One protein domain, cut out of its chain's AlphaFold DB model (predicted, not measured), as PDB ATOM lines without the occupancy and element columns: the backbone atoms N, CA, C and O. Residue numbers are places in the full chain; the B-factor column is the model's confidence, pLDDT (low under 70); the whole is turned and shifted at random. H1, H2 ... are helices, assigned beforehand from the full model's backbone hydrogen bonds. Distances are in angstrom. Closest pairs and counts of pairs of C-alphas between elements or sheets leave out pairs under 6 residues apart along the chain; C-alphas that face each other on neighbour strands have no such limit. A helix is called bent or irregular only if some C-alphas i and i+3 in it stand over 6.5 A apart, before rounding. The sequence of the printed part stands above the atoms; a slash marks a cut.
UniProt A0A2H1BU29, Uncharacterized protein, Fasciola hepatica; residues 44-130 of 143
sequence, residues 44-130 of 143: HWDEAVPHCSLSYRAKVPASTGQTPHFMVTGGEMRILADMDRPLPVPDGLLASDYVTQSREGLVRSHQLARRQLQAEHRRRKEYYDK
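What this domain is: This is residues 44 to 130 of the 143 residues of an uncharacterized protein of Fasciola hepatica (UniProt A0A2H1BU29). One long, unbent helix, H4, makes the longest axis of a loose, all-helix model, and the rest of the printed part is gathered along one side of it. H1 packs steeply on H4 with its residues 51 to 56, the short helix H2 sits at the last residues of H1, 56 to 57, and is apart from H4, and the short helix H3 lies near H4; the far end of H4, residues 122 to 130, sticks out free. After H3, residues 85 to 96 make a long loop that leads to the start of H4. The printed part has 87 residues, with four named helices in the order H1, H2, H3, H4 and no named strand; 61 residues are in the helices. The radius of gyration of the C-alphas is 15.4 A, and the elongated outline spans 55 by 29 by 26 A.

Where its parts are: H1 is residues 44 to 57, 20.6 A from first to last C-alpha, and begins with C-alpha 44 at (82.766, 119.846, 118.353). H1 is neither bent nor irregular, but only just: C-alphas 47 and 50 are 6.1 A apart. H2 is residues 68 to 73, 8.7 A from first to last C-alpha. H3 is residues 78 to 84, 10.1 A from first to last C-alpha. H4 is residues 97 to 130, the longest helix with 34 residues, and measures 49.7 A from C-alpha 97 at (81.202, 127.572, 134.337) to C-alpha 130 at (90.333, 147.266, 89.619).

How they stand to each other: H1 touches H4 with residues 51 to 56 alone, and H4 touches H1 with residues 106 to 113 alone. The closest C-alphas of the two helices are those of Ser 55 and His 110, 5.6 A apart. H1 and H4 run the same way at a steep tilt of 56 degrees, with their centres 12.7 A apart. H1 and H2 only just touch, with 3 pairs of C-alphas within 8 A, and H1 does so with residues 56 to 57 alone. Their closest C-alphas are those of Arg 57 and Pro 68, 4.9 A apart, and their lines are about perpendicular, at 76 degrees. H2 is apart from H4, and it is also apart from H3, which follows it in the chain. H3 touches no helix, but it is close to H4 without clearly touching: the closest C-alphas of the two, those of Met 83 and Val 107, are 6.9 A apart. The lines of H3 and H4 are about perpendicular, at 73 degrees. H1 and H3 are only just apart, their closest C-alphas being 8.3 A from each other. In H2, H3 and H4 every pair of O i and N i+4 is within hydrogen-bond range; in H1 it is 8 of 10.

The domain as a whole: The two C-alphas farthest apart are those of Leu 93 and Lys 130, 55.8 A from each other. Residues 93 to 98, of which 97 and 98 belong to H4, stand free, and so do residues 122 to 130 of H4. Without these stretches the body has 72 residues and spans 41 by 27 by 22 A, with a radius of gyration of 13.0 A. The link from H3 to H4 is long, with 12 residues; the link from H2 to H3 is tight, with 4, and that from H1 to H2 is short, with 10. The printed part has no cut. The mean pLDDT of the printed part is 70.6, and 29 residues are under 70: residues 60 to 66, residues 78 to 95, and residues 102, 109, 113 and 128. H3 has a mean pLDDT of 61.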
ATOM      1  N   HIS A  44      83.849 119.068 117.706       70.50
ATOM      2  CA  HIS A  44      82.766 119.846 118.353       70.50
ATOM      3  C   HIS A  44      81.874 120.569 117.332       70.50
ATOM      4  O   HIS A  44      81.391 121.675 117.561       70.50
ATOM      5  N   TRP A  45      81.696 119.982 116.146       76.31
ATOM      6  CA  TRP A  45      80.939 120.608 115.057       76.31
ATOM      7  C   TRP A  45      79.474 120.897 115.435       76.31
ATOM      8  O   TRP A  45      78.874 121.836 114.914       76.31
ATOM      9  N   ASP A  46      78.913 120.097 116.337       78.12
ATOM     10  CA  ASP A  46      77.565 120.217 116.886       78.12
ATOM     11  C   ASP A  46      77.401 121.472 117.750       78.12
ATOM     12  O   ASP A  46      76.347 122.108 117.714       78.12
ATOM     13  N   GLU A  47      78.461 121.889 118.438       72.31
ATOM     14  CA  GLU A  47      78.524 123.183 119.109       72.31
ATOM     15  C   GLU A  47      78.830 124.296 118.096       72.31
ATOM     16  O   GLU A  47      78.137 125.311 118.057       72.31
ATOM     17  N   ALA A  48      79.797 124.100 117.201       71.56
ATOM     18  CA  ALA A  48      80.276 125.115 116.262       71.56
ATOM     19  C   ALA A  48      79.196 125.659 115.302       71.56
ATOM     20  O   ALA A  48      79.119 126.864 115.028       71.56
ATOM     21  N   VAL A  49      78.347 124.778 114.761       78.25
ATOM     22  CA  VAL A  49      77.365 125.117 113.714       78.25
ATOM     23  C   VAL A  49      76.294 126.108 114.203       78.25
ATOM     24  O   VAL A  49      76.064 127.112 113.511       78.25
ATOM     25  N   PRO A  50      75.653 125.906 115.372       79.88
ATOM     26  CA  PRO A  50      74.770 126.904 115.974       79.88
ATOM     27  C   PRO A  50      75.438 128.272 116.165       79.88
ATOM     28  O   PRO A  50      74.844 129.294 115.813       79.88
ATOM     29  N   HIS A  51      76.687 128.308 116.644       73.25
ATOM     30  CA  HIS A  51      77.435 129.551 116.873       73.25
ATOM     31  C   HIS A  51      77.730 130.301 115.567       73.25
ATOM     32  O   HIS A  51      77.550 131.523 115.480       73.25
ATOM     33  N   CYS A  52      78.118 129.578 114.515       75.56
ATOM     34  CA  CYS A  52      78.332 130.157 113.191       75.56
ATOM     35  C   CYS A  52      77.026 130.700 112.594       75.56
ATOM     36  O   CYS A  52      76.986 131.820 112.078       75.56
ATOM     37  N   SER A  53      75.937 129.940 112.714       80.38
ATOM     38  CA  SER A  53      74.611 130.348 112.235       80.38
ATOM     39  C   SER A  53      74.124 131.619 112.934       80.38
ATOM     40  O   SER A  53      73.577 132.521 112.295       80.38
ATOM     41  N   LEU A  54      74.360 131.718 114.243       77.94
ATOM     42  CA  LEU A  54      74.035 132.898 115.038       77.94
ATOM     43  C   LEU A  54      74.871 134.111 114.603       77.94
ATOM     44  O   LEU A  54      74.323 135.188 114.370       77.94
ATOM     45  N   SER A  55      76.177 133.917 114.413       76.00
ATOM     46  CA  SER A  55      77.106 134.957 113.951       76.00
ATOM     47  C   SER A  55      76.755 135.480 112.559       76.00
ATOM     48  O   SER A  55      76.875 136.674 112.298       76.00
ATOM     49  N   TYR A  56      76.287 134.614 111.661       78.25
ATOM     50  CA  TYR A  56      75.798 135.029 110.350       78.25
ATOM     51  C   TYR A  56      74.549 135.911 110.460       78.25
ATOM     52  O   TYR A  56      74.506 137.012 109.910       78.25
ATOM     53  N   ARG A  57      73.552 135.463 111.233       78.94
ATOM     54  CA  ARG A  57      72.286 136.188 111.438       78.94
ATOM     55  C   ARG A  57      72.479 137.565 112.071       78.94
ATOM     56  O   ARG A  57      71.677 138.457 111.816       78.94
ATOM     57  N   ALA A  58      73.544 137.723 112.850       71.50
ATOM     58  CA  ALA A  58      73.997 138.962 113.475       71.50
ATOM     59  C   ALA A  58      74.514 140.033 112.534       71.50
ATOM     60  O   ALA A  58      74.671 141.190 112.919       71.50
ATOM     61  N   LYS A  59      75.029 139.602 111.386       71.06
ATOM     62  CA  LYS A  59      76.067 140.362 110.717       71.06
ATOM     63  C   LYS A  59      75.430 141.191 109.632       71.06
ATOM     64  O   LYS A  59      74.865 140.646 108.695       71.06
ATOM     65  N   VAL A  60      75.584 142.506 109.727       66.25
ATOM     66  CA  VAL A  60      75.132 143.436 108.693       66.25
ATOM     67  C   VAL A  60      75.949 143.215 107.410       66.25
ATOM     68  O   VAL A  60      77.165 143.455 107.407       66.25
ATOM     69  N   PRO A  61      75.345 142.751 106.301       65.62
ATOM     70  CA  PRO A  61      76.002 142.731 105.003       65.62
ATOM     71  C   PRO A  61      76.054 144.161 104.457       65.62
ATOM     72  O   PRO A  61      75.051 144.872 104.493       65.62
ATOM     73  N   ALA A  62      77.191 144.597 103.900       53.47
ATOM     74  CA  ALA A  62      77.291 145.977 103.399       53.47
ATOM     75  C   ALA A  62      76.382 146.267 102.190       53.47
ATOM     76  O   ALA A  62      76.150 147.426 101.880       53.47
ATOM     77  N   SER A  63      75.870 145.232 101.517       54.91
ATOM     78  CA  SER A  63      74.878 145.373 100.443       54.91
ATOM     79  C   SER A  63      73.509 145.812 100.952       54.91
ATOM     80  O   SER A  63      72.761 146.436 100.212       54.91
ATOM     81  N   THR A  64      73.173 145.455 102.192       61.75
ATOM     82  CA  THR A  64      71.801 145.548 102.700       61.75
ATOM     83  C   THR A  64      71.698 146.464 103.914       61.75
ATOM     84  O   THR A  64      70.620 146.953 104.222       61.75
ATOM     85  N   GLY A  65      72.807 146.722 104.615       65.06
ATOM     86  CA  GLY A  65      72.856 147.663 105.738       65.06
ATOM     87  C   GLY A  65      72.083 147.215 106.986       65.06
ATOM     88  O   GLY A  65      72.162 147.882 108.012       65.06
ATOM     89  N   GLN A  66      71.400 146.070 106.928       64.81
ATOM     90  CA  GLN A  66      70.641 145.468 108.021       64.81
ATOM     91  C   GLN A  66      71.024 144.001 108.206       64.81
ATOM     92  O   GLN A  66      71.442 143.336 107.253       64.81
ATOM     93  N   THR A  67      70.911 143.488 109.430       77.62
ATOM     94  CA  THR A  67      71.242 142.089 109.725       77.62
ATOM     95  C   THR A  67      70.201 141.139 109.122       77.62
ATOM     96  O   THR A  67      69.021 141.491 109.037       77.62
ATOM     97  N   PRO A  68      70.583 139.911 108.722       78.88
ATOM     98  CA  PRO A  68      69.618 138.902 108.292       78.88
ATOM     99  C   PRO A  68      68.521 138.639 109.325       78.88
ATOM    100  O   PRO A  68      67.366 138.450 108.953       78.88
ATOM    101  N   HIS A  69      68.855 138.683 110.618       79.88
ATOM    102  CA  HIS A  69      67.863 138.576 111.683       79.88
ATOM    103  C   HIS A  69      66.867 139.741 111.668       79.88
ATOM    104  O   HIS A  69      65.662 139.512 111.736       79.88
ATOM    105  N   PHE A  70      67.349 140.980 111.553       76.56
ATOM    106  CA  PHE A  70      66.483 142.154 111.494       76.56
ATOM    107  C   PHE A  70      65.532 142.103 110.296       76.56
ATOM    108  O   PHE A  70      64.349 142.396 110.443       76.56
ATOM    109  N   MET A  71      66.010 141.664 109.131       76.44
ATOM    110  CA  MET A  71      65.179 141.560 107.927       76.44
ATOM    111  C   MET A  71      64.028 140.558 108.066       76.44
ATOM    112  O   MET A  71      62.963 140.774 107.493       76.44
ATOM    113  N   VAL A  72      64.229 139.467 108.809       80.94
ATOM    114  CA  VAL A  72      63.211 138.420 108.991       80.94
ATOM    115  C   VAL A  72      62.269 138.742 110.149       80.94
ATOM    116  O   VAL A  72      61.065 138.529 110.045       80.94
ATOM    117  N   THR A  73      62.810 139.242 111.260       78.31
ATOM    118  CA  THR A  73      62.075 139.364 112.529       78.31
ATOM    119  C   THR A  73      61.634 140.802 112.826       78.31
ATOM    120  O   THR A  73      60.868 141.029 113.759       78.31
ATOM    121  N   GLY A  74      62.128 141.795 112.078       76.00
ATOM    122  CA  GLY A  74      61.860 143.222 112.304       76.00
ATOM    123  C   GLY A  74      62.556 143.817 113.536       76.00
ATOM    124  O   GLY A  74      62.277 144.953 113.913       76.00
ATOM    125  N   GLY A  75      63.449 143.065 114.183       76.19
ATOM    126  CA  GLY A  75      64.178 143.488 115.377       76.19
ATOM    127  C   GLY A  75      65.582 142.895 115.429       76.19
ATOM    128  O   GLY A  75      65.821 141.794 114.931       76.19
ATOM    129  N   GLU A  76      66.522 143.632 116.023       78.75
ATOM    130  CA  GLU A  76      67.907 143.174 116.154       78.75
ATOM    131  C   GLU A  76      68.059 142.079 117.211       78.75
ATOM    132  O   GLU A  76      67.328 142.017 118.207       78.75
ATOM    133  N   MET A  77      69.038 141.200 116.996       74.62
ATOM    134  CA  MET A  77      69.273 140.071 117.888       74.62
ATOM    135  C   MET A  77      69.906 140.542 119.203       74.62
ATOM    136  O   MET A  77      71.101 140.827 119.273       74.62
ATOM    137  N   ARG A  78      69.092 140.599 120.266       69.00
ATOM    138  CA  ARG A  78      69.471 141.156 121.582       69.00
ATOM    139  C   ARG A  78      70.736 140.516 122.163       69.00
ATOM    140  O   ARG A  78      71.610 141.240 122.609       69.00
ATOM    141  N   ILE A  79      70.889 139.193 122.028       66.38
ATOM    142  CA  ILE A  79      72.063 138.430 122.502       66.38
ATOM    143  C   ILE A  79      73.385 138.985 121.946       66.38
ATOM    144  O   ILE A  79      74.408 138.948 122.622       66.38
ATOM    145  N   LEU A  80      73.379 139.505 120.717       62.97
ATOM    146  CA  LEU A  80      74.588 139.999 120.061       62.97
ATOM    147  C   LEU A  80      74.784 141.499 120.239       62.97
ATOM    148  O   LEU A  80      75.919 141.937 120.408       62.97
ATOM    149  N   ALA A  81      73.694 142.265 120.321       59.16
ATOM    150  CA  ALA A  81      73.753 143.643 120.802       59.16
ATOM    151  C   ALA A  81      74.352 143.716 122.224       59.16
ATOM    152  O   ALA A  81      75.147 144.603 122.530       59.16
ATOM    153  N   ASP A  82      74.034 142.728 123.062       57.84
ATOM    154  CA  ASP A  82      74.574 142.547 124.408       57.84
ATOM    155  C   ASP A  82      76.026 142.014 124.427       57.84
ATOM    156  O   ASP A  82      76.691 142.083 125.461       57.84
ATOM    157  N   MET A  83      76.554 141.489 123.311       58.78
ATOM    158  CA  MET A  83      77.982 141.158 123.174       58.78
ATOM    159  C   MET A  83      78.833 142.363 122.771       58.78
ATOM    160  O   MET A  83      79.962 142.486 123.242       58.78
ATOM    161  N   ASP A  84      78.305 143.248 121.921       55.72
ATOM    162  CA  ASP A  84      78.979 144.497 121.537       55.72
ATOM    163  C   ASP A  84      78.962 145.535 122.678       55.72
ATOM    164  O   ASP A  84      79.767 146.469 122.699       55.72
ATOM    165  N   ARG A  85      78.075 145.353 123.663       56.84
ATOM    166  CA  ARG A  85      78.052 146.116 124.910       56.84
ATOM    167  C   ARG A  85      78.837 145.368 125.997       56.84
ATOM    168  O   ARG A  85      78.620 144.173 126.184       56.84
ATOM    169  N   PRO A  86      79.699 146.035 126.785       54.12
ATOM    170  CA  PRO A  86      80.206 145.439 128.012       54.12
ATOM    171  C   PRO A  86      79.024 145.241 128.970       54.12
ATOM    172  O   PRO A  86      78.550 146.186 129.602       54.12
ATOM    173  N   LEU A  87      78.493 144.020 129.022       57.62
ATOM    174  CA  LEU A  87      77.584 143.617 130.086       57.62
ATOM    175  C   LEU A  87      78.381 143.547 131.396       57.62
ATOM    176  O   LEU A  87      79.534 143.100 131.367       57.62
ATOM    177  N   PRO A  88      77.800 143.965 132.535       57.75
ATOM    178  CA  PRO A  88      78.394 143.672 133.829       57.75
ATOM    179  C   PRO A  88      78.624 142.161 133.903       57.75
ATOM    180  O   PRO A  88      77.738 141.376 133.555       57.75
ATOM    181  N   VAL A  89      79.846 141.774 134.276       58.22
ATOM    182  CA  VAL A  89      80.194 140.376 134.537       58.22
ATOM    183  C   VAL A  89      79.122 139.852 135.493       58.22
ATOM    184  O   VAL A  89      78.896 140.506 136.513       58.22
ATOM    185  N   PRO A  90      78.404 138.762 135.161       56.38
ATOM    186  CA  PRO A  90      77.491 138.157 136.116       56.38
ATOM    187  C   PRO A  90      78.292 137.930 137.390       56.38
ATOM    188  O   PRO A  90      79.393 137.383 137.292       56.38
ATOM    189  N   ASP A  91      77.794 138.381 138.544       54.75
ATOM    190  CA  ASP A  91      78.440 138.087 139.820       54.75
ATOM    191  C   ASP A  91      78.804 136.602 139.796       54.75
ATOM    192  O   ASP A  91      77.925 135.758 139.595       54.75
ATOM    193  N   GLY A  92      80.102 136.282 139.899       53.41
ATOM    194  CA  GLY A  92      80.653 134.939 139.641       53.41
ATOM    195  C   GLY A  92      80.080 133.831 140.536       53.41
ATOM    196  O   GLY A  92      80.478 132.680 140.436       53.41
ATOM    197  N   LEU A  93      79.136 134.188 141.403       54.88
ATOM    198  CA  LEU A  93      78.333 133.328 142.253       54.88
ATOM    199  C   LEU A  93      77.072 132.769 141.556       54.88
ATOM    200  O   LEU A  93      76.489 131.827 142.081       54.88
ATOM    201  N   LEU A  94      76.634 133.316 140.409       56.31
ATOM    202  CA  LEU A  94      75.378 132.923 139.735       56.31
ATOM    203  C   LEU A  94      75.543 132.342 138.321       56.31
ATOM    204  O   LEU A  94      74.635 131.665 137.838       56.31
ATOM    205  N   ALA A  95      76.666 132.581 137.641       59.84
ATOM    206  CA  ALA A  95      76.917 132.000 136.323       59.84
ATOM    207  C   ALA A  95      77.675 130.674 136.464       59.84
ATOM    208  O   ALA A  95      78.799 130.644 136.950       59.84
ATOM    209  N   SER A  96      77.056 129.577 136.024       71.12
ATOM    210  CA  SER A  96      77.738 128.285 135.882       71.12
ATOM    211  C   SER A  96      78.947 128.419 134.949       71.12
ATOM    212  O   SER A  96      78.868 129.142 133.954       71.12
ATOM    213  N   ASP A  97      80.021 127.667 135.211       73.69
ATOM    214  CA  ASP A  97      81.202 127.572 134.337       73.69
ATOM    215  C   ASP A  97      80.825 127.347 132.863       73.69
ATOM    216  O   ASP A  97      81.436 127.923 131.964       73.69
ATOM    217  N   TYR A  98      79.749 126.591 132.611       70.50
ATOM    218  CA  TYR A  98      79.202 126.376 131.272       70.50
ATOM    219  C   TYR A  98      78.730 127.674 130.599       70.50
ATOM    220  O   TYR A  98      79.000 127.900 129.421       70.50
ATOM    221  N   VAL A  99      78.041 128.551 131.336       71.00
ATOM    222  CA  VAL A  99      77.547 129.841 130.824       71.00
ATOM    223  C   VAL A  99      78.718 130.762 130.493       71.00
ATOM    224  O   VAL A  99      78.711 131.409 129.446       71.00
ATOM    225  N   THR A 100      79.743 130.783 131.346       72.88
ATOM    226  CA  THR A 100      80.968 131.560 131.118       72.88
ATOM    227  C   THR A 100      81.708 131.059 129.878       72.88
ATOM    228  O   THR A 100      81.974 131.841 128.965       72.88
ATOM    229  N   GLN A 101      81.938 129.748 129.776       73.06
ATOM    230  CA  GLN A 101      82.627 129.133 128.641       73.06
ATOM    231  C   GLN A 101      81.854 129.302 127.322       73.06
ATOM    232  O   GLN A 101      82.446 129.640 126.293       73.06
ATOM    233  N   SER A 102      80.525 129.156 127.355       68.06
ATOM    234  CA  SER A 102      79.654 129.399 126.196       68.06
ATOM    235  C   SER A 102      79.733 130.857 125.742       68.06
ATOM    236  O   SER A 102      79.842 131.144 124.549       68.06
ATOM    237  N   ARG A 103      79.737 131.806 126.688       71.56
ATOM    238  CA  ARG A 103      79.863 133.236 126.385       71.56
ATOM    239  C   ARG A 103      81.209 133.561 125.749       71.56
ATOM    240  O   ARG A 103      81.260 134.301 124.771       71.56
ATOM    241  N   GLU A 104      82.295 133.002 126.264       75.19
ATOM    242  CA  GLU A 104      83.627 133.171 125.680       75.19
ATOM    243  C   GLU A 104      83.728 132.555 124.277       75.19
ATOM    244  O   GLU A 104      84.349 133.142 123.387       75.19
ATOM    245  N   GLY A 105      83.096 131.401 124.043       73.88
ATOM    246  CA  GLY A 105      82.960 130.799 122.712       73.88
ATOM    247  C   GLY A 105      82.209 131.712 121.739       73.88
ATOM    248  O   GLY A 105      82.698 132.007 120.645       73.88
ATOM    249  N   LEU A 106      81.072 132.263 122.167       73.88
ATOM    250  CA  LEU A 106      80.283 133.230 121.397       73.88
ATOM    251  C   LEU A 106      81.072 134.508 121.066       73.88
ATOM    252  O   LEU A 106      81.072 134.966 119.925       73.88
ATOM    253  N   VAL A 107      81.806 135.071 122.025       76.31
ATOM    254  CA  VAL A 107      82.607 136.280 121.777       76.31
ATOM    255  C   VAL A 107      83.719 135.995 120.765       76.31
ATOM    256  O   VAL A 107      83.901 136.760 119.813       76.31
ATOM    257  N   ARG A 108      84.451 134.886 120.929       74.06
ATOM    258  CA  ARG A 108      85.546 134.508 120.018       74.06
ATOM    259  C   ARG A 108      85.043 134.243 118.602       74.06
ATOM    260  O   ARG A 108      85.604 134.772 117.643       74.06
ATOM    261  N   SER A 109      83.962 133.480 118.485       68.75
ATOM    262  CA  SER A 109      83.318 133.139 117.214       68.75
ATOM    263  C   SER A 109      82.856 134.376 116.446       68.75
ATOM    264  O   SER A 109      83.167 134.540 115.264       68.75
ATOM    265  N   HIS A 110      82.212 135.307 117.146       74.38
ATOM    266  CA  HIS A 110      81.764 136.567 116.573       74.38
ATOM    267  C   HIS A 110      82.934 137.451 116.116       74.38
ATOM    268  O   HIS A 110      82.915 137.995 115.006       74.38
ATOM    269  N   GLN A 111      83.994 137.570 116.922       76.88
ATOM    270  CA  GLN A 111      85.187 138.333 116.538       76.88
ATOM    271  C   GLN A 111      85.879 137.737 115.308       76.88
ATOM    272  O   GLN A 111      86.297 138.483 114.415       76.88
ATOM    273  N   LEU A 112      85.976 136.409 115.235       75.38
ATOM    274  CA  LEU A 112      86.523 135.714 114.075       75.38
ATOM    275  C   LEU A 112      85.703 136.003 112.817       75.38
ATOM    276  O   LEU A 112      86.267 136.418 111.800       75.38
ATOM    277  N   ALA A 113      84.383 135.824 112.906       68.88
ATOM    278  CA  ALA A 113      83.454 136.099 111.821       68.88
ATOM    279  C   ALA A 113      83.650 137.523 111.289       68.88
ATOM    280  O   ALA A 113      83.874 137.722 110.093       68.88
ATOM    281  N   ARG A 114      83.671 138.522 112.184       76.88
ATOM    282  CA  ARG A 114      83.891 139.925 111.802       76.88
ATOM    283  C   ARG A 114      85.208 140.132 111.060       76.88
ATOM    284  O   ARG A 114      85.199 140.808 110.034       76.88
ATOM    285  N   ARG A 115      86.317 139.552 111.533       79.25
ATOM    286  CA  ARG A 115      87.634 139.697 110.881       79.25
ATOM    287  C   ARG A 115      87.646 139.101 109.474       79.25
ATOM    288  O   ARG A 115      88.103 139.763 108.545       79.25
ATOM    289  N   GLN A 116      87.119 137.887 109.312       75.06
ATOM    290  CA  GLN A 116      87.058 137.215 108.010       75.06
ATOM    291  C   GLN A 116      86.194 137.995 107.025       75.06
ATOM    292  O   GLN A 116      86.620 138.320 105.919       75.06
ATOM    293  N   LEU A 117      85.007 138.404 107.465       73.06
ATOM    294  CA  LEU A 117      84.098 139.180 106.636       73.06
ATOM    295  C   LEU A 117      84.667 140.556 106.263       73.06
ATOM    296  O   LEU A 117      84.440 141.009 105.145       73.06
ATOM    297  N   GLN A 118      85.411 141.225 107.148       78.06
ATOM    298  CA  GLN A 118      86.110 142.471 106.808       78.06
ATOM    299  C   GLN A 118      87.210 142.246 105.764       78.06
ATOM    300  O   GLN A 118      87.343 143.047 104.836       78.06
ATOM    301  N   ALA A 119      87.978 141.161 105.888       76.75
ATOM    302  CA  ALA A 119      89.018 140.809 104.927       76.75
ATOM    303  C   ALA A 119      88.432 140.506 103.539       76.75
ATOM    304  O   ALA A 119      88.917 141.045 102.543       76.75
ATOM    305  N   GLU A 120      87.353 139.724 103.473       70.62
ATOM    306  CA  GLU A 120      86.645 139.427 102.224       70.62
ATOM    307  C   GLU A 120      85.989 140.675 101.626       70.62
ATOM    308  O   GLU A 120      86.092 140.915 100.422       70.62
ATOM    309  N   HIS A 121      85.403 141.547 102.452       73.19
ATOM    310  CA  HIS A 121      84.911 142.844 101.982       73.19
ATOM    311  C   HIS A 121      86.014 143.686 101.344       73.19
ATOM    312  O   HIS A 121      85.790 144.259 100.277       73.19
ATOM    313  N   ARG A 122      87.196 143.751 101.968       80.56
ATOM    314  CA  ARG A 122      88.343 144.491 101.433       80.56
ATOM    315  C   ARG A 122      88.813 143.907 100.101       80.56
ATOM    316  O   ARG A 122      88.912 144.652  99.135       80.56
ATOM    317  N   ARG A 123      89.003 142.586 100.021       77.88
ATOM    318  CA  ARG A 123      89.383 141.889  98.775       77.88
ATOM    319  C   ARG A 123      88.398 142.157  97.644       77.88
ATOM    320  O   ARG A 123      88.790 142.437  96.517       77.88
ATOM    321  N   ARG A 124      87.104 142.088  97.952       70.25
ATOM    322  CA  ARG A 124      86.034 142.277  96.974       70.25
ATOM    323  C   ARG A 124      85.937 143.730  96.509       70.25
ATOM    324  O   ARG A 124      85.701 143.961  95.330       70.25
ATOM    325  N   LYS A 125      86.178 144.693  97.407       80.06
ATOM    326  CA  LYS A 125      86.325 146.108  97.051       80.06
ATOM    327  C   LYS A 125      87.527 146.316  96.130       80.06
ATOM    328  O   LYS A 125      87.356 146.868  95.060       80.06
ATOM    329  N   GLU A 126      88.705 145.813  96.493       81.12
ATOM    330  CA  GLU A 126      89.914 145.924  95.660       81.12
ATOM    331  C   GLU A 126      89.722 145.305  94.269       81.12
ATOM    332  O   GLU A 126      90.216 145.835  93.278       81.12
ATOM    333  N   TYR A 127      89.011 144.180  94.182       76.81
ATOM    334  CA  TYR A 127      88.665 143.553  92.909       76.81
ATOM    335  C   TYR A 127      87.715 144.424  92.076       76.81
ATOM    336  O   TYR A 127      87.947 144.615  90.884       76.81
ATOM    337  N   TYR A 128      86.674 144.975  92.703       69.88
ATOM    338  CA  TYR A 128      85.732 145.872  92.038       69.88
ATOM    339  C   TYR A 128      86.413 147.164  91.571       69.88
ATOM    340  O   TYR A 128      86.296 147.509  90.400       69.88
ATOM    341  N   ASP A 129      87.215 147.793  92.435       76.25
ATOM    342  CA  ASP A 129      87.968 149.019  92.146       76.25
ATOM    343  C   ASP A 129      88.906 148.827  90.937       76.25
ATOM    344  O   ASP A 129      89.030 149.714  90.092       76.25
ATOM    345  N   LYS A 130      89.523 147.641  90.797       74.88
ATOM    346  CA  LYS A 130      90.333 147.266  89.619       74.88
ATOM    347  C   LYS A 130      89.506 147.114  88.340       74.88
ATOM    348  O   LYS A 130      90.025 147.370  87.261       74.88
TER     349      LYS A 130